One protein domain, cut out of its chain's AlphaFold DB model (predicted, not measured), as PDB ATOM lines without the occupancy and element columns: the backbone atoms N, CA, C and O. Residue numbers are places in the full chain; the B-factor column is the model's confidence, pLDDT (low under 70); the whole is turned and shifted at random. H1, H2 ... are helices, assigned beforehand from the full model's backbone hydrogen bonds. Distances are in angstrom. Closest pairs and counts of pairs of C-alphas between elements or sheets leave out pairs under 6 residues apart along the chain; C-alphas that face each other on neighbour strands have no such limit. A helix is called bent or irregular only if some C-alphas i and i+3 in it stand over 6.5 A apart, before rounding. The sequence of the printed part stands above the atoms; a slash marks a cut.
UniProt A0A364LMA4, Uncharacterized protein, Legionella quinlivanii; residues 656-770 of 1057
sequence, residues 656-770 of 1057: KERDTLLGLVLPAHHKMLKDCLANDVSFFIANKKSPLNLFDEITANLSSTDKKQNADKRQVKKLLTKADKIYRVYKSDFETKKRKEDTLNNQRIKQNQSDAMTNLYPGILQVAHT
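What this domain is: This is residues 656 to 770 of the 1057 residues of an uncharacterized protein of Legionella quinlivanii (UniProt A0A364LMA4). One very long helix, H5, makes the length of the model; four short helices, H1 to H4, cluster along its first half, with H1 and H4 packed on it, and H6 turns off as a short foot at its far end. Residues 732 to 753 of H5 stand free between the cluster and the foot. The printed part has 115 residues with six named helices, H1 to H6 in chain order, and no named strand: all helix. It is extended, with a radius of gyration of the C-alphas of 24.5 A and spans of 79 by 26 by 22 A.

How they stand to each other: H1, residues 656 to 662, and H2, residues 667 to 676, form a helical hairpin and touch at Leu 662 and His 670, their closest C-alphas, 6.0 A apart. H3, residues 682 to 686, and H2 only just touch, only at the corner, with 3 pairs of C-alphas within 8 A, the closest Cys 676 and Phe 683 at 6.1 A. H4, residues 691 to 699, and H5, residues 707 to 759, form another helical hairpin at 38 degrees, only just a steep tilt; residues 713 to 727 of H5 touch H4, the closest C-alphas being Pro 691 and Asp 724, 5.0 A apart. H1 touches H5 about perpendicular, at 78 degrees, closest at Leu 661 and Val 716, C-alphas 6.1 A apart. H6, residues 762 to 770, and H5 only just touch, only at the corner, with 3 pairs of C-alphas within 8 A, the closest Met 757 and Leu 765 at 6.0 A. Each O i to N i+4 pair is within hydrogen-bond range in H1, H3, H5 and H6; the count is 4 of 6 in H2 and 2 of 5 in H4, where 4 of 6 O i to N i+3 pairs are.

Where its parts are: H1 begins at C-alpha 656 (19.430, -10.308, 57.451). H2 is 15.0 A long and H4 13.0 A; both are irregular, with C-alphas 668 and 671 7.4 A apart and C-alphas 693 and 696 7.1 A apart. H5 runs 76.1 A from C-alpha 707 (17.784, 9.813, 70.232), and H6, 12.2 A, ends at C-alpha 770 (15.752, -56.975, 108.066).

The domain as a whole: The C-alphas of Lys 707 and Gly 763 are the two farthest apart, 79.1 A. The printed part has no cut and no long link. The mean pLDDT of the printed part is 86.2, and residue 704 is under 70.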
ATOM      1  N   LYS A 656      19.717 -11.751  57.527       88.44
ATOM      2  CA  LYS A 656      19.430 -10.308  57.451       88.44
ATOM      3  C   LYS A 656      19.202  -9.649  58.817       88.44
ATOM      4  O   LYS A 656      19.536  -8.481  59.000       88.44
ATOM      5  N   GLU A 657      18.612 -10.361  59.775       90.00
ATOM      6  CA  GLU A 657      18.376  -9.855  61.135       90.00
ATOM      7  C   GLU A 657      19.661  -9.860  61.966       90.00
ATOM      8  O   GLU A 657      19.894  -8.941  62.750       90.00
ATOM      9  N   ARG A 658      20.509 -10.870  61.762       89.88
ATOM     10  CA  ARG A 658      21.845 -10.974  62.349       89.88
ATOM     11  C   ARG A 658      22.775  -9.900  61.786       89.88
ATOM     12  O   ARG A 658      23.405  -9.206  62.570       89.88
ATOM     13  N   ASP A 659      22.782  -9.670  60.477       88.06
ATOM     14  CA  ASP A 659      23.535  -8.575  59.848       88.06
ATOM     15  C   ASP A 659      23.036  -7.202  60.326       88.06
ATOM     16  O   ASP A 659      23.832  -6.307  60.614       88.06
ATOM     17  N   THR A 660      21.717  -7.052  60.509       89.06
ATOM     18  CA  THR A 660      21.124  -5.859  61.135       89.06
ATOM     19  C   THR A 660      21.596  -5.682  62.581       89.06
ATOM     20  O   THR A 660      21.882  -4.560  62.985       89.06
ATOM     21  N   LEU A 661      21.700  -6.758  63.371       88.75
ATOM     22  CA  LEU A 661      22.237  -6.703  64.734       88.75
ATOM     23  C   LEU A 661      23.725  -6.321  64.736       88.75
ATOM     24  O   LEU A 661      24.120  -5.450  65.504       88.75
ATOM     25  N   LEU A 662      24.530  -6.927  63.857       88.12
ATOM     26  CA  LEU A 662      25.958  -6.633  63.696       88.12
ATOM     27  C   LEU A 662      26.184  -5.158  63.319       88.12
ATOM     28  O   LEU A 662      27.038  -4.499  63.906       88.12
ATOM     29  N   GLY A 663      25.361  -4.597  62.428       85.31
ATOM     30  CA  GLY A 663      25.394  -3.175  62.066       85.31
ATOM     31  C   GLY A 663      25.021  -2.189  63.189       85.31
ATOM     32  O   GLY A 663      25.191  -0.986  63.003       85.31
ATOM     33  N   LEU A 664      24.529  -2.671  64.338       85.75
ATOM     34  CA  LEU A 664      24.117  -1.864  65.497       85.75
ATOM     35  C   LEU A 664      25.029  -2.034  66.727       85.75
ATOM     36  O   LEU A 664      24.776  -1.414  67.760       85.75
ATOM     37  N   VAL A 665      26.068  -2.872  66.645       84.06
ATOM     38  CA  VAL A 665      26.968  -3.199  67.768       84.06
ATOM     39  C   VAL A 665      28.438  -3.114  67.359       84.06
ATOM     40  O   VAL A 665      28.780  -3.160  66.177       84.06
ATOM     41  N   LEU A 666      29.330  -2.985  68.343       82.06
ATOM     42  CA  LEU A 666      30.758  -2.784  68.087       82.06
ATOM     43  C   LEU A 666      31.418  -4.016  67.428       82.06
ATOM     44  O   LEU A 666      31.129  -5.143  67.845       82.06
ATOM     45  N   PRO A 667      32.371  -3.820  66.485       82.44
ATOM     46  CA  PRO A 667      33.070  -4.902  65.780       82.44
ATOM     47  C   PRO A 667      33.680  -5.991  66.671       82.44
ATOM     48  O   PRO A 667      33.722  -7.152  66.274       82.44
ATOM     49  N   ALA A 668      34.092  -5.648  67.896       77.94
ATOM     50  CA  ALA A 668      34.634  -6.597  68.871       77.94
ATOM     51  C   ALA A 668      33.690  -7.781  69.168       77.94
ATOM     52  O   ALA A 668      34.153  -8.903  69.355       77.94
ATOM     53  N   HIS A 669      32.370  -7.566  69.151       80.38
ATOM     54  CA  HIS A 669      31.384  -8.624  69.409       80.38
ATOM     55  C   HIS A 669      30.959  -9.377  68.138       80.38
ATOM     56  O   HIS A 669      30.207 -10.349  68.231       80.38
ATOM     57  N   HIS A 670      31.399  -8.950  66.943       83.44
ATOM     58  CA  HIS A 670      30.837  -9.437  65.676       83.44
ATOM     59  C   HIS A 670      31.055 -10.929  65.453       83.44
ATOM     60  O   HIS A 670      30.121 -11.609  65.042       83.44
ATOM     61  N   LYS A 671      32.249 -11.452  65.762       81.50
ATOM     62  CA  LYS A 671      32.541 -12.890  65.640       81.50
ATOM     63  C   LYS A 671      31.618 -13.709  66.551       81.50
ATOM     64  O   LYS A 671      30.833 -14.511  66.060       81.50
ATOM     65  N   MET A 672      31.632 -13.411  67.854       82.94
ATOM     66  CA  MET A 672      30.796 -14.082  68.858       82.94
ATOM     67  C   MET A 672      29.316 -14.094  68.455       82.94
ATOM     68  O   MET A 672      28.706 -15.158  68.418       82.94
ATOM     69  N   LEU A 673      28.747 -12.930  68.123       82.69
ATOM     70  CA  LEU A 673      27.330 -12.804  67.768       82.69
ATOM     71  C   LEU A 673      26.991 -13.463  66.426       82.69
ATOM     72  O   LEU A 673      25.875 -13.954  66.261       82.69
ATOM     73  N   LYS A 674      27.924 -13.489  65.464       82.62
ATOM     74  CA  LYS A 674      27.714 -14.176  64.186       82.62
ATOM     75  C   LYS A 674      27.589 -15.685  64.382       82.62
ATOM     76  O   LYS A 674      26.718 -16.291  63.749       82.62
ATOM     77  N   ASP A 675      28.425 -16.233  65.260       77.50
ATOM     78  CA  ASP A 675      28.540 -17.661  65.537       77.50
ATOM     79  C   ASP A 675      27.405 -18.138  66.468       77.50
ATOM     80  O   ASP A 675      26.636 -19.018  66.088       77.50
ATOM     81  N   CYS A 676      27.200 -17.508  67.637       81.38
ATOM     82  CA  CYS A 676      26.231 -17.990  68.636       81.38
ATOM     83  C   CYS A 676      24.753 -17.697  68.312       81.38
ATOM     84  O   CYS A 676      23.863 -18.343  68.862       81.38
ATOM     85  N   LEU A 677      24.462 -16.737  67.423       85.06
ATOM     86  CA  LEU A 677      23.100 -16.472  66.926       85.06
ATOM     87  C   LEU A 677      22.813 -17.160  65.579       85.06
ATOM     88  O   LEU A 677      21.760 -16.929  64.979       85.06
ATOM     89  N   ALA A 678      23.740 -18.003  65.109       82.31
ATOM     90  CA  ALA A 678      23.519 -18.935  64.013       82.31
ATOM     91  C   ALA A 678      22.687 -20.143  64.498       82.31
ATOM     92  O   ALA A 678      21.760 -20.004  65.298       82.31
ATOM     93  N   ASN A 679      23.014 -21.333  63.990       82.94
ATOM     94  CA  ASN A 679      22.423 -22.587  64.439       82.94
ATOM     95  C   ASN A 679      23.026 -23.081  65.766       82.94
ATOM     96  O   ASN A 679      22.330 -23.773  66.493       82.94
ATOM     97  N   ASP A 680      24.288 -22.776  66.084       83.31
ATOM     98  CA  ASP A 680      24.949 -23.303  67.286       83.31
ATOM     99  C   ASP A 680      24.679 -22.428  68.520       83.31
ATOM    100  O   ASP A 680      25.146 -21.293  68.609       83.31
ATOM    101  N   VAL A 681      23.948 -22.973  69.498       83.56
ATOM    102  CA  VAL A 681      23.649 -22.297  70.774       83.56
ATOM    103  C   VAL A 681      24.490 -22.798  71.950       83.56
ATOM    104  O   VAL A 681      24.220 -22.421  73.095       83.56
ATOM    105  N   SER A 682      25.530 -23.602  71.698       79.44
ATOM    106  CA  SER A 682      26.392 -24.190  72.740       79.44
ATOM    107  C   SER A 682      27.004 -23.124  73.654       79.44
ATOM    108  O   SER A 682      27.053 -23.308  74.869       79.44
ATOM    109  N   PHE A 683      27.355 -21.957  73.096       82.75
ATOM    110  CA  PHE A 683      27.805 -20.779  73.849       82.75
ATOM    111  C   PHE A 683      26.846 -20.390  74.986       82.75
ATOM    112  O   PHE A 683      27.289 -20.180  76.116       82.75
ATOM    113  N   PHE A 684      25.538 -20.305  74.718       83.56
ATOM    114  CA  PHE A 684      24.553 -19.875  75.716       83.56
ATOM    115  C   PHE A 684      24.325 -20.928  76.802       83.56
ATOM    116  O   PHE A 684      24.121 -20.572  77.962       83.56
ATOM    117  N   ILE A 685      24.397 -22.211  76.438       77.50
ATOM    118  CA  ILE A 685      24.238 -23.328  77.373       77.50
ATOM    119  C   ILE A 685      25.447 -23.406  78.312       77.50
ATOM    120  O   ILE A 685      25.259 -23.350  79.527       77.50
ATOM    121  N   ALA A 686      26.670 -23.421  77.771       72.44
ATOM    122  CA  ALA A 686      27.908 -23.479  78.553       72.44
ATOM    123  C   ALA A 686      28.057 -22.273  79.502       72.44
ATOM    124  O   ALA A 686      28.261 -22.438  80.702       72.44
ATOM    125  N   ASN A 687      27.848 -21.050  78.998       73.19
ATOM    126  CA  ASN A 687      27.947 -19.824  79.804       73.19
ATOM    127  C   ASN A 687      26.735 -19.597  80.730       73.19
ATOM    128  O   ASN A 687      26.671 -18.570  81.406       73.19
ATOM    129  N   LYS A 688      25.727 -20.485  80.718       79.31
ATOM    130  CA  LYS A 688      24.438 -20.343  81.429       79.31
ATOM    131  C   LYS A 688      23.692 -19.022  81.125       79.31
ATOM    132  O   LYS A 688      22.751 -18.659  81.831       79.31
ATOM    133  N   LYS A 689      24.081 -18.320  80.052       83.44
ATOM    134  CA  LYS A 689      23.486 -17.065  79.566       83.44
ATOM    135  C   LYS A 689      22.238 -17.344  78.710       83.44
ATOM    136  O   LYS A 689      21.892 -18.481  78.379       83.44
ATOM    137  N   SER A 690      21.564 -16.270  78.315       88.38
ATOM    138  CA  SER A 690      20.602 -16.262  77.210       88.38
ATOM    139  C   SER A 690      20.940 -15.126  76.235       88.38
ATOM    140  O   SER A 690      21.690 -14.220  76.616       88.38
ATOM    141  N   PRO A 691      20.394 -15.120  75.003       90.75
ATOM    142  CA  PRO A 691      20.594 -14.023  74.058       90.75
ATOM    143  C   PRO A 691      20.226 -12.649  74.629       90.75
ATOM    144  O   PRO A 691      20.906 -11.670  74.342       90.75
ATOM    145  N   LEU A 692      19.196 -12.562  75.481       89.62
ATOM    146  CA  LEU A 692      18.790 -11.295  76.093       89.62
ATOM    147  C   LEU A 692      19.778 -10.809  77.167       89.62
ATOM    148  O   LEU A 692      19.944  -9.601  77.318       89.62
ATOM    149  N   ASN A 693      20.486 -11.715  77.850       88.19
ATOM    150  CA  ASN A 693      21.497 -11.358  78.856       88.19
ATOM    151  C   ASN A 693      22.741 -10.679  78.245       88.19
ATOM    152  O   ASN A 693      23.511 -10.070  78.978       88.19
ATOM    153  N   LEU A 694      22.940 -10.754  76.922       86.19
ATOM    154  CA  LEU A 694      23.997 -10.009  76.225       86.19
ATOM    155  C   LEU A 694      23.646  -8.526  76.004       86.19
ATOM    156  O   LEU A 694      24.486  -7.776  75.516       86.19
ATOM    157  N   PHE A 695      22.419  -8.086  76.312       90.44
ATOM    158  CA  PHE A 695      21.946  -6.745  75.959       90.44
ATOM    159  C   PHE A 695      22.796  -5.618  76.559       90.44
ATOM    160  O   PHE A 695      23.179  -4.693  75.841       90.44
ATOM    161  N   ASP A 696      23.100  -5.684  77.853       84.25
ATOM    162  CA  ASP A 696      23.879  -4.638  78.520       84.25
ATOM    163  C   ASP A 696      25.365  -4.725  78.126       84.25
ATOM    164  O   ASP A 696      25.992  -3.700  77.864       84.25
ATOM    165  N   GLU A 697      25.883  -5.946  77.947       84.19
ATOM    166  CA  GLU A 697      27.244  -6.246  77.476       84.19
ATOM    167  C   GLU A 697      27.539  -5.601  76.107       84.19
ATOM    168  O   GLU A 697      28.510  -4.861  75.966       84.19
ATOM    169  N   ILE A 698      26.669  -5.808  75.109       85.31
ATOM    170  CA  ILE A 698      26.893  -5.320  73.733       85.31
ATOM    171  C   ILE A 698      26.363  -3.899  73.480       85.31
ATOM    172  O   ILE A 698      26.544  -3.366  72.384       85.31
ATOM    173  N   THR A 699      25.706  -3.268  74.465       84.94
ATOM    174  CA  THR A 699      25.199  -1.885  74.352       84.94
ATOM    175  C   THR A 699      25.750  -0.912  75.400       84.94
ATOM    176  O   THR A 699      25.313   0.243  75.440       84.94
ATOM    177  N   ALA A 700      26.737  -1.321  76.205       79.94
ATOM    178  CA  ALA A 700      27.381  -0.493  77.230       79.94
ATOM    179  C   ALA A 700      27.844   0.881  76.699       79.94
ATOM    180  O   ALA A 700      27.562   1.910  77.308       79.94
ATOM    181  N   ASN A 701      28.459   0.903  75.512       74.62
ATOM    182  CA  ASN A 701      29.036   2.104  74.893       74.62
ATOM    183  C   ASN A 701      28.035   2.976  74.102       74.62
ATOM    184  O   ASN A 701      28.438   3.956  73.479       74.62
ATOM    185  N   LEU A 702      26.741   2.637  74.100       76.88
ATOM    186  CA  LEU A 702      25.688   3.445  73.473       76.88
ATOM    187  C   LEU A 702      24.996   4.327  74.527       76.88
ATOM    188  O   LEU A 702      24.538   3.836  75.563       76.88
ATOM    189  N   SER A 703      24.859   5.623  74.248       70.56
ATOM    190  CA  SER A 703      24.194   6.576  75.140       70.56
ATOM    191  C   SER A 703      22.671   6.400  75.158       70.56
ATOM    192  O   SER A 703      22.034   6.108  74.146       70.56
ATOM    193  N   SER A 704      22.061   6.638  76.322       68.19
ATOM    194  CA  SER A 704      20.607   6.749  76.484       68.19
ATOM    195  C   SER A 704      20.057   8.134  76.109       68.19
ATOM    196  O   SER A 704      18.857   8.245  75.844       68.19
ATOM    197  N   THR A 705      20.900   9.175  76.070       70.44
ATOM    198  CA  THR A 705      20.494  10.572  75.824       70.44
ATOM    199  C   THR A 705      20.462  10.953  74.342       70.44
ATOM    200  O   THR A 705      19.688  11.829  73.957       70.44
ATOM    201  N   ASP A 706      21.235  10.273  73.491       80.00
ATOM    202  CA  ASP A 706      21.141  10.413  72.034       80.00
ATOM    203  C   ASP A 706      19.903   9.661  71.517       80.00
ATOM    204  O   ASP A 706      19.755   8.452  71.709       80.00
ATOM    205  N   LYS A 707      19.008  10.376  70.822       78.19
ATOM    206  CA  LYS A 707      17.784   9.813  70.232       78.19
ATOM    207  C   LYS A 707      18.067   8.683  69.237       78.19
ATOM    208  O   LYS A 707      17.255   7.763  69.158       78.19
ATOM    209  N   LYS A 708      19.182   8.740  68.498       82.25
ATOM    210  CA  LYS A 708      19.572   7.699  67.542       82.25
ATOM    211  C   LYS A 708      20.041   6.448  68.283       82.25
ATOM    212  O   LYS A 708      19.414   5.405  68.152       82.25
ATOM    213  N   GLN A 709      21.032   6.582  69.163       81.94
ATOM    214  CA  GLN A 709      21.577   5.457  69.937       81.94
ATOM    215  C   GLN A 709      20.521   4.805  70.854       81.94
ATOM    216  O   GLN A 709      20.533   3.592  71.060       81.94
ATOM    217  N   ASN A 710      19.542   5.573  71.344       79.94
ATOM    218  CA  ASN A 710      18.381   5.054  72.076       79.94
ATOM    219  C   ASN A 710      17.438   4.231  71.166       79.94
ATOM    220  O   ASN A 710      16.909   3.207  71.603       79.94
ATOM    221  N   ALA A 711      17.250   4.619  69.899       83.00
ATOM    222  CA  ALA A 711      16.535   3.805  68.912       83.00
ATOM    223  C   ALA A 711      17.317   2.525  68.560       83.00
ATOM    224  O   ALA A 711      16.735   1.438  68.571       83.00
ATOM    225  N   ASP A 712      18.633   2.637  68.368       85.12
ATOM    226  CA  ASP A 712      19.532   1.511  68.103       85.12
ATOM    227  C   ASP A 712      19.479   0.492  69.264       85.12
ATOM    228  O   ASP A 712      19.205  -0.689  69.035       85.12
ATOM    229  N   LYS A 713      19.564   0.941  70.532       85.88
ATOM    230  CA  LYS A 713      19.347   0.089  71.723       85.88
ATOM    231  C   LYS A 713      17.993  -0.625  71.710       85.88
ATOM    232  O   LYS A 713      17.924  -1.810  72.036       85.88
ATOM    233  N   ARG A 714      16.899   0.051  71.333       86.50
ATOM    234  CA  ARG A 714      15.568  -0.588  71.238       86.50
ATOM    235  C   ARG A 714      15.541  -1.673  70.162       86.50
ATOM    236  O   ARG A 714      14.918  -2.713  70.373       86.50
ATOM    237  N   GLN A 715      16.220  -1.456  69.037       89.38
ATOM    238  CA  GLN A 715      16.302  -2.426  67.946       89.38
ATOM    239  C   GLN A 715      17.171  -3.636  68.317       89.38
ATOM    240  O   GLN A 715      16.722  -4.767  68.132       89.38
ATOM    241  N   VAL A 716      18.330  -3.422  68.952       88.88
ATOM    242  CA  VAL A 716      19.156  -4.495  69.541       88.88
ATOM    243  C   VAL A 716      18.335  -5.317  70.539       88.88
ATOM    244  O   VAL A 716      18.248  -6.537  70.403       88.88
ATOM    245  N   LYS A 717      17.634  -4.668  71.482       91.69
ATOM    246  CA  LYS A 717      16.782  -5.366  72.461       91.69
ATOM    247  C   LYS A 717      15.679  -6.191  71.789       91.69
ATOM    248  O   LYS A 717      15.420  -7.316  72.214       91.69
ATOM    249  N   LYS A 718      15.047  -5.671  70.730       93.69
ATOM    250  CA  LYS A 718      14.013  -6.380  69.953       93.69
ATOM    251  C   LYS A 718      14.565  -7.646  69.286       93.69
ATOM    252  O   LYS A 718      13.922  -8.692  69.363       93.69
ATOM    253  N   LEU A 719      15.742  -7.563  68.664       91.56
ATOM    254  CA  LEU A 719      16.396  -8.695  67.996       91.56
ATOM    255  C   LEU A 719      16.855  -9.753  69.008       91.56
ATOM    256  O   LEU A 719      16.496 -10.920  68.864       91.56
ATOM    257  N   LEU A 720      17.521  -9.349  70.095       91.38
ATOM    258  CA  LEU A 720      17.888 -10.274  71.173       91.38
ATOM    259  C   LEU A 720      16.658 -10.930  71.820       91.38
ATOM    260  O   LEU A 720      16.705 -12.111  72.132       91.38
ATOM    261  N   THR A 721      15.528 -10.222  71.948       91.94
ATOM    262  CA  THR A 721      14.267 -10.812  72.447       91.94
ATOM    263  C   THR A 721      13.676 -11.848  71.474       91.94
ATOM    264  O   THR A 721      13.097 -12.838  71.923       91.94
ATOM    265  N   LYS A 722      13.835 -11.677  70.146       92.38
ATOM    266  CA  LYS A 722      13.434 -12.698  69.151       92.38
ATOM    267  C   LYS A 722      14.289 -13.961  69.305       92.38
ATOM    268  O   LYS A 722      13.731 -15.050  69.441       92.38
ATOM    269  N   ALA A 723      15.612 -13.795  69.356       90.38
ATOM    270  CA  ALA A 723      16.566 -14.881  69.574       90.38
ATOM    271  C   ALA A 723      16.309 -15.612  70.903       90.38
ATOM    272  O   ALA A 723      16.201 -16.833  70.937       90.38
ATOM    273  N   ASP A 724      16.131 -14.862  71.992       91.06
ATOM    274  CA  ASP A 724      15.861 -15.384  73.332       91.06
ATOM    275  C   ASP A 724      14.573 -16.217  73.385       91.06
ATOM    276  O   ASP A 724      14.552 -17.275  74.010       91.06
ATOM    277  N   LYS A 725      13.517 -15.818  72.661       92.38
ATOM    278  CA  LYS A 725      12.288 -16.619  72.561       92.38
ATOM    279  C   LYS A 725      12.527 -17.974  71.883       92.38
ATOM    280  O   LYS A 725      11.994 -18.973  72.356       92.38
ATOM    281  N   ILE A 726      13.313 -18.022  70.805       90.38
ATOM    282  CA  ILE A 726      13.638 -19.275  70.097       90.38
ATOM    283  C   ILE A 726      14.553 -20.152  70.968       90.38
ATOM    284  O   ILE A 726      14.281 -21.339  71.147       90.38
ATOM    285  N   TYR A 727      15.572 -19.552  71.590       90.50
ATOM    286  CA  TYR A 727      16.482 -20.226  72.517       90.50
ATOM    287  C   TYR A 727      15.749 -20.845  73.715       90.50
ATOM    288  O   TYR A 727      16.005 -21.999  74.043       90.50
ATOM    289  N   ARG A 728      14.797 -20.133  74.340       88.69
ATOM    290  CA  ARG A 728      13.994 -20.671  75.455       88.69
ATOM    291  C   ARG A 728      13.176 -21.900  75.060       88.69
ATOM    292  O   ARG A 728      13.093 -22.827  75.858       88.69
ATOM    293  N   VAL A 729      12.596 -21.926  73.854       89.00
ATOM    294  CA  VAL A 729      11.854 -23.098  73.356       89.00
ATOM    295  C   VAL A 729      12.803 -24.283  73.178       89.00
ATOM    296  O   VAL A 729      12.585 -25.319  73.799       89.00
ATOM    297  N   TYR A 730      13.911 -24.107  72.446       87.81
ATOM    298  CA  TYR A 730      14.905 -25.173  72.276       87.81
ATOM    299  C   TYR A 730      15.471 -25.670  73.611       87.81
ATOM    300  O   TYR A 730      15.577 -26.874  73.816       87.81
ATOM    301  N   LYS A 731      15.795 -24.763  74.541       86.88
ATOM    302  CA  LYS A 731      16.294 -25.118  75.873       86.88
ATOM    303  C   LYS A 731      15.260 -25.922  76.664       86.88
ATOM    304  O   LYS A 731      15.625 -26.923  77.268       86.88
ATOM    305  N   SER A 732      13.982 -25.541  76.616       87.81
ATOM    306  CA  SER A 732      12.890 -26.294  77.248       87.81
ATOM    307  C   SER A 732      12.727 -27.693  76.642       87.81
ATOM    308  O   SER A 732      12.593 -28.670  77.379       87.81
ATOM    309  N   ASP A 733      12.781 -27.814  75.313       86.19
ATOM    310  CA  ASP A 733      12.689 -29.101  74.613       86.19
ATOM    311  C   ASP A 733      13.910 -29.992  74.895       86.19
ATOM    312  O   ASP A 733      13.762 -31.190  75.137       86.19
ATOM    313  N   PHE A 734      15.113 -29.411  74.909       83.62
ATOM    314  CA  PHE A 734      16.363 -30.098  75.230       83.62
ATOM    315  C   PHE A 734      16.391 -30.573  76.686       83.62
ATOM    316  O   PHE A 734      16.640 -31.750  76.929       83.62
ATOM    317  N   GLU A 735      16.056 -29.713  77.652       82.94
ATOM    318  CA  GLU A 735      15.927 -30.116  79.056       82.94
ATOM    319  C   GLU A 735      14.855 -31.199  79.235       82.94
ATOM    320  O   GLU A 735      15.048 -32.121  80.021       82.94
ATOM    321  N   THR A 736      13.748 -31.142  78.488       86.75
ATOM    322  CA  THR A 736      12.691 -32.166  78.548       86.75
ATOM    323  C   THR A 736      13.149 -33.505  77.964       86.75
ATOM    324  O   THR A 736      12.802 -34.550  78.513       86.75
ATOM    325  N   LYS A 737      13.935 -33.504  76.878       84.06
ATOM    326  CA  LYS A 737      14.554 -34.722  76.323       84.06
ATOM    327  C   LYS A 737      15.592 -35.297  77.276       84.06
ATOM    328  O   LYS A 737      15.444 -36.446  77.679       84.06
ATOM    329  N   LYS A 738      16.543 -34.475  77.729       81.06
ATOM    330  CA  LYS A 738      17.582 -34.893  78.671       81.06
ATOM    331  C   LYS A 738      16.977 -35.478  79.950       81.06
ATOM    332  O   LYS A 738      17.320 -36.591  80.313       81.06
ATOM    333  N   ARG A 739      15.978 -34.827  80.562       82.56
ATOM    334  CA  ARG A 739      15.276 -35.378  81.741       82.56
ATOM    335  C   ARG A 739      14.613 -36.736  81.467       82.56
ATOM    336  O   ARG A 739      14.549 -37.552  82.381       82.56
ATOM    337  N   LYS A 740      14.116 -37.003  80.251       85.88
ATOM    338  CA  LYS A 740      13.568 -38.323  79.872       85.88
ATOM    339  C   LYS A 740      14.664 -39.372  79.691       85.88
ATOM    340  O   LYS A 740      14.486 -40.491  80.155       85.88
ATOM    341  N   GLU A 741      15.776 -39.009  79.060       82.75
ATOM    342  CA  GLU A 741      16.955 -39.869  78.887       82.75
ATOM    343  C   GLU A 741      17.586 -40.212  80.248       82.75
ATOM    344  O   GLU A 741      17.752 -41.389  80.560       82.75
ATOM    345  N   ASP A 742      17.798 -39.211  81.109       80.19
ATOM    346  CA  ASP A 742      18.237 -39.365  82.501       80.19
ATOM    347  C   ASP A 742      17.270 -40.278  83.287       80.19
ATOM    348  O   ASP A 742      17.704 -41.184  83.997       80.19
ATOM    349  N   THR A 743      15.949 -40.093  83.139       85.62
ATOM    350  CA  THR A 743      14.933 -40.934  83.809       85.62
ATOM    351  C   THR A 743      14.993 -42.387  83.336       85.62
ATOM    352  O   THR A 743      14.994 -43.288  84.171       85.62
ATOM    353  N   LEU A 744      15.075 -42.625  82.024       87.56
ATOM    354  CA  LEU A 744      15.153 -43.970  81.447       87.56
ATOM    355  C   LEU A 744      16.450 -44.683  81.861       87.56
ATOM    356  O   LEU A 744      16.432 -45.867  82.188       87.56
ATOM    357  N   ASN A 745      17.567 -43.953  81.898       83.12
ATOM    358  CA  ASN A 745      18.849 -44.485  82.348       83.12
ATOM    359  C   ASN A 745      18.819 -44.842  83.844       83.12
ATOM    360  O   ASN A 745      19.232 -45.935  84.219       83.12
ATOM    361  N   ASN A 746      18.248 -43.977  84.688       84.38
ATOM    362  CA  ASN A 746      18.067 -44.253  86.117       84.38
ATOM    363  C   ASN A 746      17.115 -45.437  86.369       84.38
ATOM    364  O   ASN A 746      17.333 -46.206  87.304       84.38
ATOM    365  N   GLN A 747      16.081 -45.614  85.537       88.06
ATOM    366  CA  GLN A 747      15.212 -46.796  85.570       88.06
ATOM    367  C   GLN A 747      15.977 -48.071  85.194       88.06
ATOM    368  O   GLN A 747      15.853 -49.070  85.894       88.06
ATOM    369  N   ARG A 748      16.811 -48.031  84.145       88.81
ATOM    370  CA  ARG A 748      17.662 -49.166  83.754       88.81
ATOM    371  C   ARG A 748      18.666 -49.535  84.846       88.81
ATOM    372  O   ARG A 748      18.784 -50.711  85.160       88.81
ATOM    373  N   ILE A 749      19.346 -48.556  85.445       86.12
ATOM    374  CA  ILE A 749      20.292 -48.792  86.549       86.12
ATOM    375  C   ILE A 749      19.571 -49.446  87.732       86.12
ATOM    376  O   ILE A 749      20.022 -50.480  88.207       86.12
ATOM    377  N   LYS A 750      18.409 -48.921  88.151       88.06
ATOM    378  CA  LYS A 750      17.619 -49.529  89.237       88.06
ATOM    379  C   LYS A 750      17.106 -50.933  88.906       88.06
ATOM    380  O   LYS A 750      17.028 -51.758  89.808       88.06
ATOM    381  N   GLN A 751      16.788 -51.222  87.643       89.94
ATOM    382  CA  GLN A 751      16.425 -52.573  87.212       89.94
ATOM    383  C   GLN A 751      17.632 -53.520  87.308       89.94
ATOM    384  O   GLN A 751      17.537 -54.530  87.993       89.94
ATOM    385  N   ASN A 752      18.783 -53.146  86.732       89.19
ATOM    386  CA  ASN A 752      20.033 -53.910  86.832       89.19
ATOM    387  C   ASN A 752      20.416 -54.184  88.302       89.19
ATOM    388  O   ASN A 752      20.714 -55.321  88.656       89.19
ATOM    389  N   GLN A 753      20.344 -53.164  89.167       90.50
ATOM    390  CA  GLN A 753      20.593 -53.279  90.609       90.50
ATOM    391  C   GLN A 753      19.607 -54.245  91.283       90.50
ATOM    392  O   GLN A 753      20.034 -55.152  91.993       90.50
ATOM    393  N   SER A 754      18.299 -54.100  91.036       90.38
ATOM    394  CA  SER A 754      17.261 -54.991  91.575       90.38
ATOM    395  C   SER A 754      17.461 -56.444  91.137       90.38
ATOM    396  O   SER A 754      17.327 -57.362  91.947       90.38
ATOM    397  N   ASP A 755      17.809 -56.664  89.869       92.00
ATOM    398  CA  ASP A 755      18.058 -57.996  89.321       92.00
ATOM    399  C   ASP A 755      19.353 -58.597  89.890       92.00
ATOM    400  O   ASP A 755      19.376 -59.781  90.223       92.00
ATOM    401  N   ALA A 756      20.403 -57.796  90.102       91.56
ATOM    402  CA  ALA A 756      21.626 -58.235  90.773       91.56
ATOM    403  C   ALA A 756      21.372 -58.600  92.249       91.56
ATOM    404  O   ALA A 756      21.730 -59.696  92.675       91.56
ATOM    405  N   MET A 757      20.672 -57.755  93.015       94.62
ATOM    406  CA  MET A 757      20.304 -58.064  94.405       94.62
ATOM    407  C   MET A 757      19.423 -59.317  94.522       94.62
ATOM    408  O   MET A 757      19.547 -60.061  95.487       94.62
ATOM    409  N   THR A 758      18.550 -59.571  93.543       93.75
ATOM    410  CA  THR A 758      17.642 -60.733  93.563       93.75
ATOM    411  C   THR A 758      18.341 -62.036  93.166       93.75
ATOM    412  O   THR A 758      18.051 -63.079  93.748       93.75
ATOM    413  N   ASN A 759      19.241 -62.000  92.175       93.56
ATOM    414  CA  ASN A 759      19.826 -63.208  91.574       93.56
ATOM    415  C   ASN A 759      21.269 -63.507  92.021       93.56
ATOM    416  O   ASN A 759      21.693 -64.656  91.918       93.56
ATOM    417  N   LEU A 760      22.026 -62.500  92.473       93.69
ATOM    418  CA  LEU A 760      23.444 -62.624  92.848       93.69
ATOM    419  C   LEU A 760      23.703 -62.353  94.336       93.69
ATOM    420  O   LEU A 760      24.631 -62.944  94.882       93.69
ATOM    421  N   TYR A 761      22.906 -61.490  94.982       96.38
ATOM    422  CA  TYR A 761      23.103 -61.082  96.385       96.38
ATOM    423  C   TYR A 761      21.849 -61.217  97.295       96.38
ATOM    424  O   TYR A 761      21.521 -60.277  98.035       96.38
ATOM    425  N   PRO A 762      21.092 -62.337  97.247       96.31
ATOM    426  CA  PRO A 762      19.839 -62.479  97.993       96.31
ATOM    427  C   PRO A 762      20.004 -62.441  99.525       96.31
ATOM    428  O   PRO A 762      19.082 -62.018 100.222       96.31
ATOM    429  N   GLY A 763      21.160 -62.832 100.063       96.25
ATOM    430  CA  GLY A 763      21.505 -62.751 101.483       96.25
ATOM    431  C   GLY A 763      21.770 -61.313 101.924       96.25
ATOM    432  O   GLY A 763      21.197 -60.858 102.915       96.25
ATOM    433  N   ILE A 764      22.542 -60.547 101.142       96.44
ATOM    434  CA  ILE A 764      22.714 -59.097 101.361       96.44
ATOM    435  C   ILE A 764      21.341 -58.396 101.308       96.44
ATOM    436  O   ILE A 764      21.022 -57.586 102.181       96.44
ATOM    437  N   LEU A 765      20.480 -58.758 100.349       96.56
ATOM    438  CA  LEU A 765      19.109 -58.243 100.240       96.56
ATOM    439  C   LEU A 765      18.243 -58.595 101.469       96.56
ATOM    440  O   LEU A 765      17.538 -57.733 102.002       96.56
ATOM    441  N   GLN A 766      18.319 -59.836 101.963       96.25
ATOM    442  CA  GLN A 766      17.627 -60.291 103.176       96.25
ATOM    443  C   GLN A 766      18.066 -59.505 104.422       96.25
ATOM    444  O   GLN A 766      17.215 -59.083 105.214       96.25
ATOM    445  N   VAL A 767      19.370 -59.279 104.595       96.19
ATOM    446  CA  VAL A 767      19.919 -58.527 105.733       96.19
ATOM    447  C   VAL A 767      19.506 -57.053 105.667       96.19
ATOM    448  O   VAL A 767      18.970 -56.532 106.649       96.19
ATOM    449  N   ALA A 768      19.623 -56.396 104.505       95.88
ATOM    450  CA  ALA A 768      19.167 -55.013 104.313       95.88
ATOM    451  C   ALA A 768      17.663 -54.847 104.622       95.88
ATOM    452  O   ALA A 768      17.267 -53.966 105.392       95.88
ATOM    453  N   HIS A 769      16.814 -55.747 104.112       95.12
ATOM    454  CA  HIS A 769      15.380 -55.762 104.425       95.12
ATOM    455  C   HIS A 769      15.057 -56.060 105.893       95.12
ATOM    456  O   HIS A 769      13.980 -55.681 106.358       95.12
ATOM    457  N   THR A 770      15.944 -56.721 106.633       94.62
ATOM    458  CA  THR A 770      15.752 -56.975 108.066       94.62
ATOM    459  C   THR A 770      16.127 -55.736 108.882       94.62
ATOM    460  O   THR A 770      15.319 -55.282 109.691       94.62
TER     461      THR A 770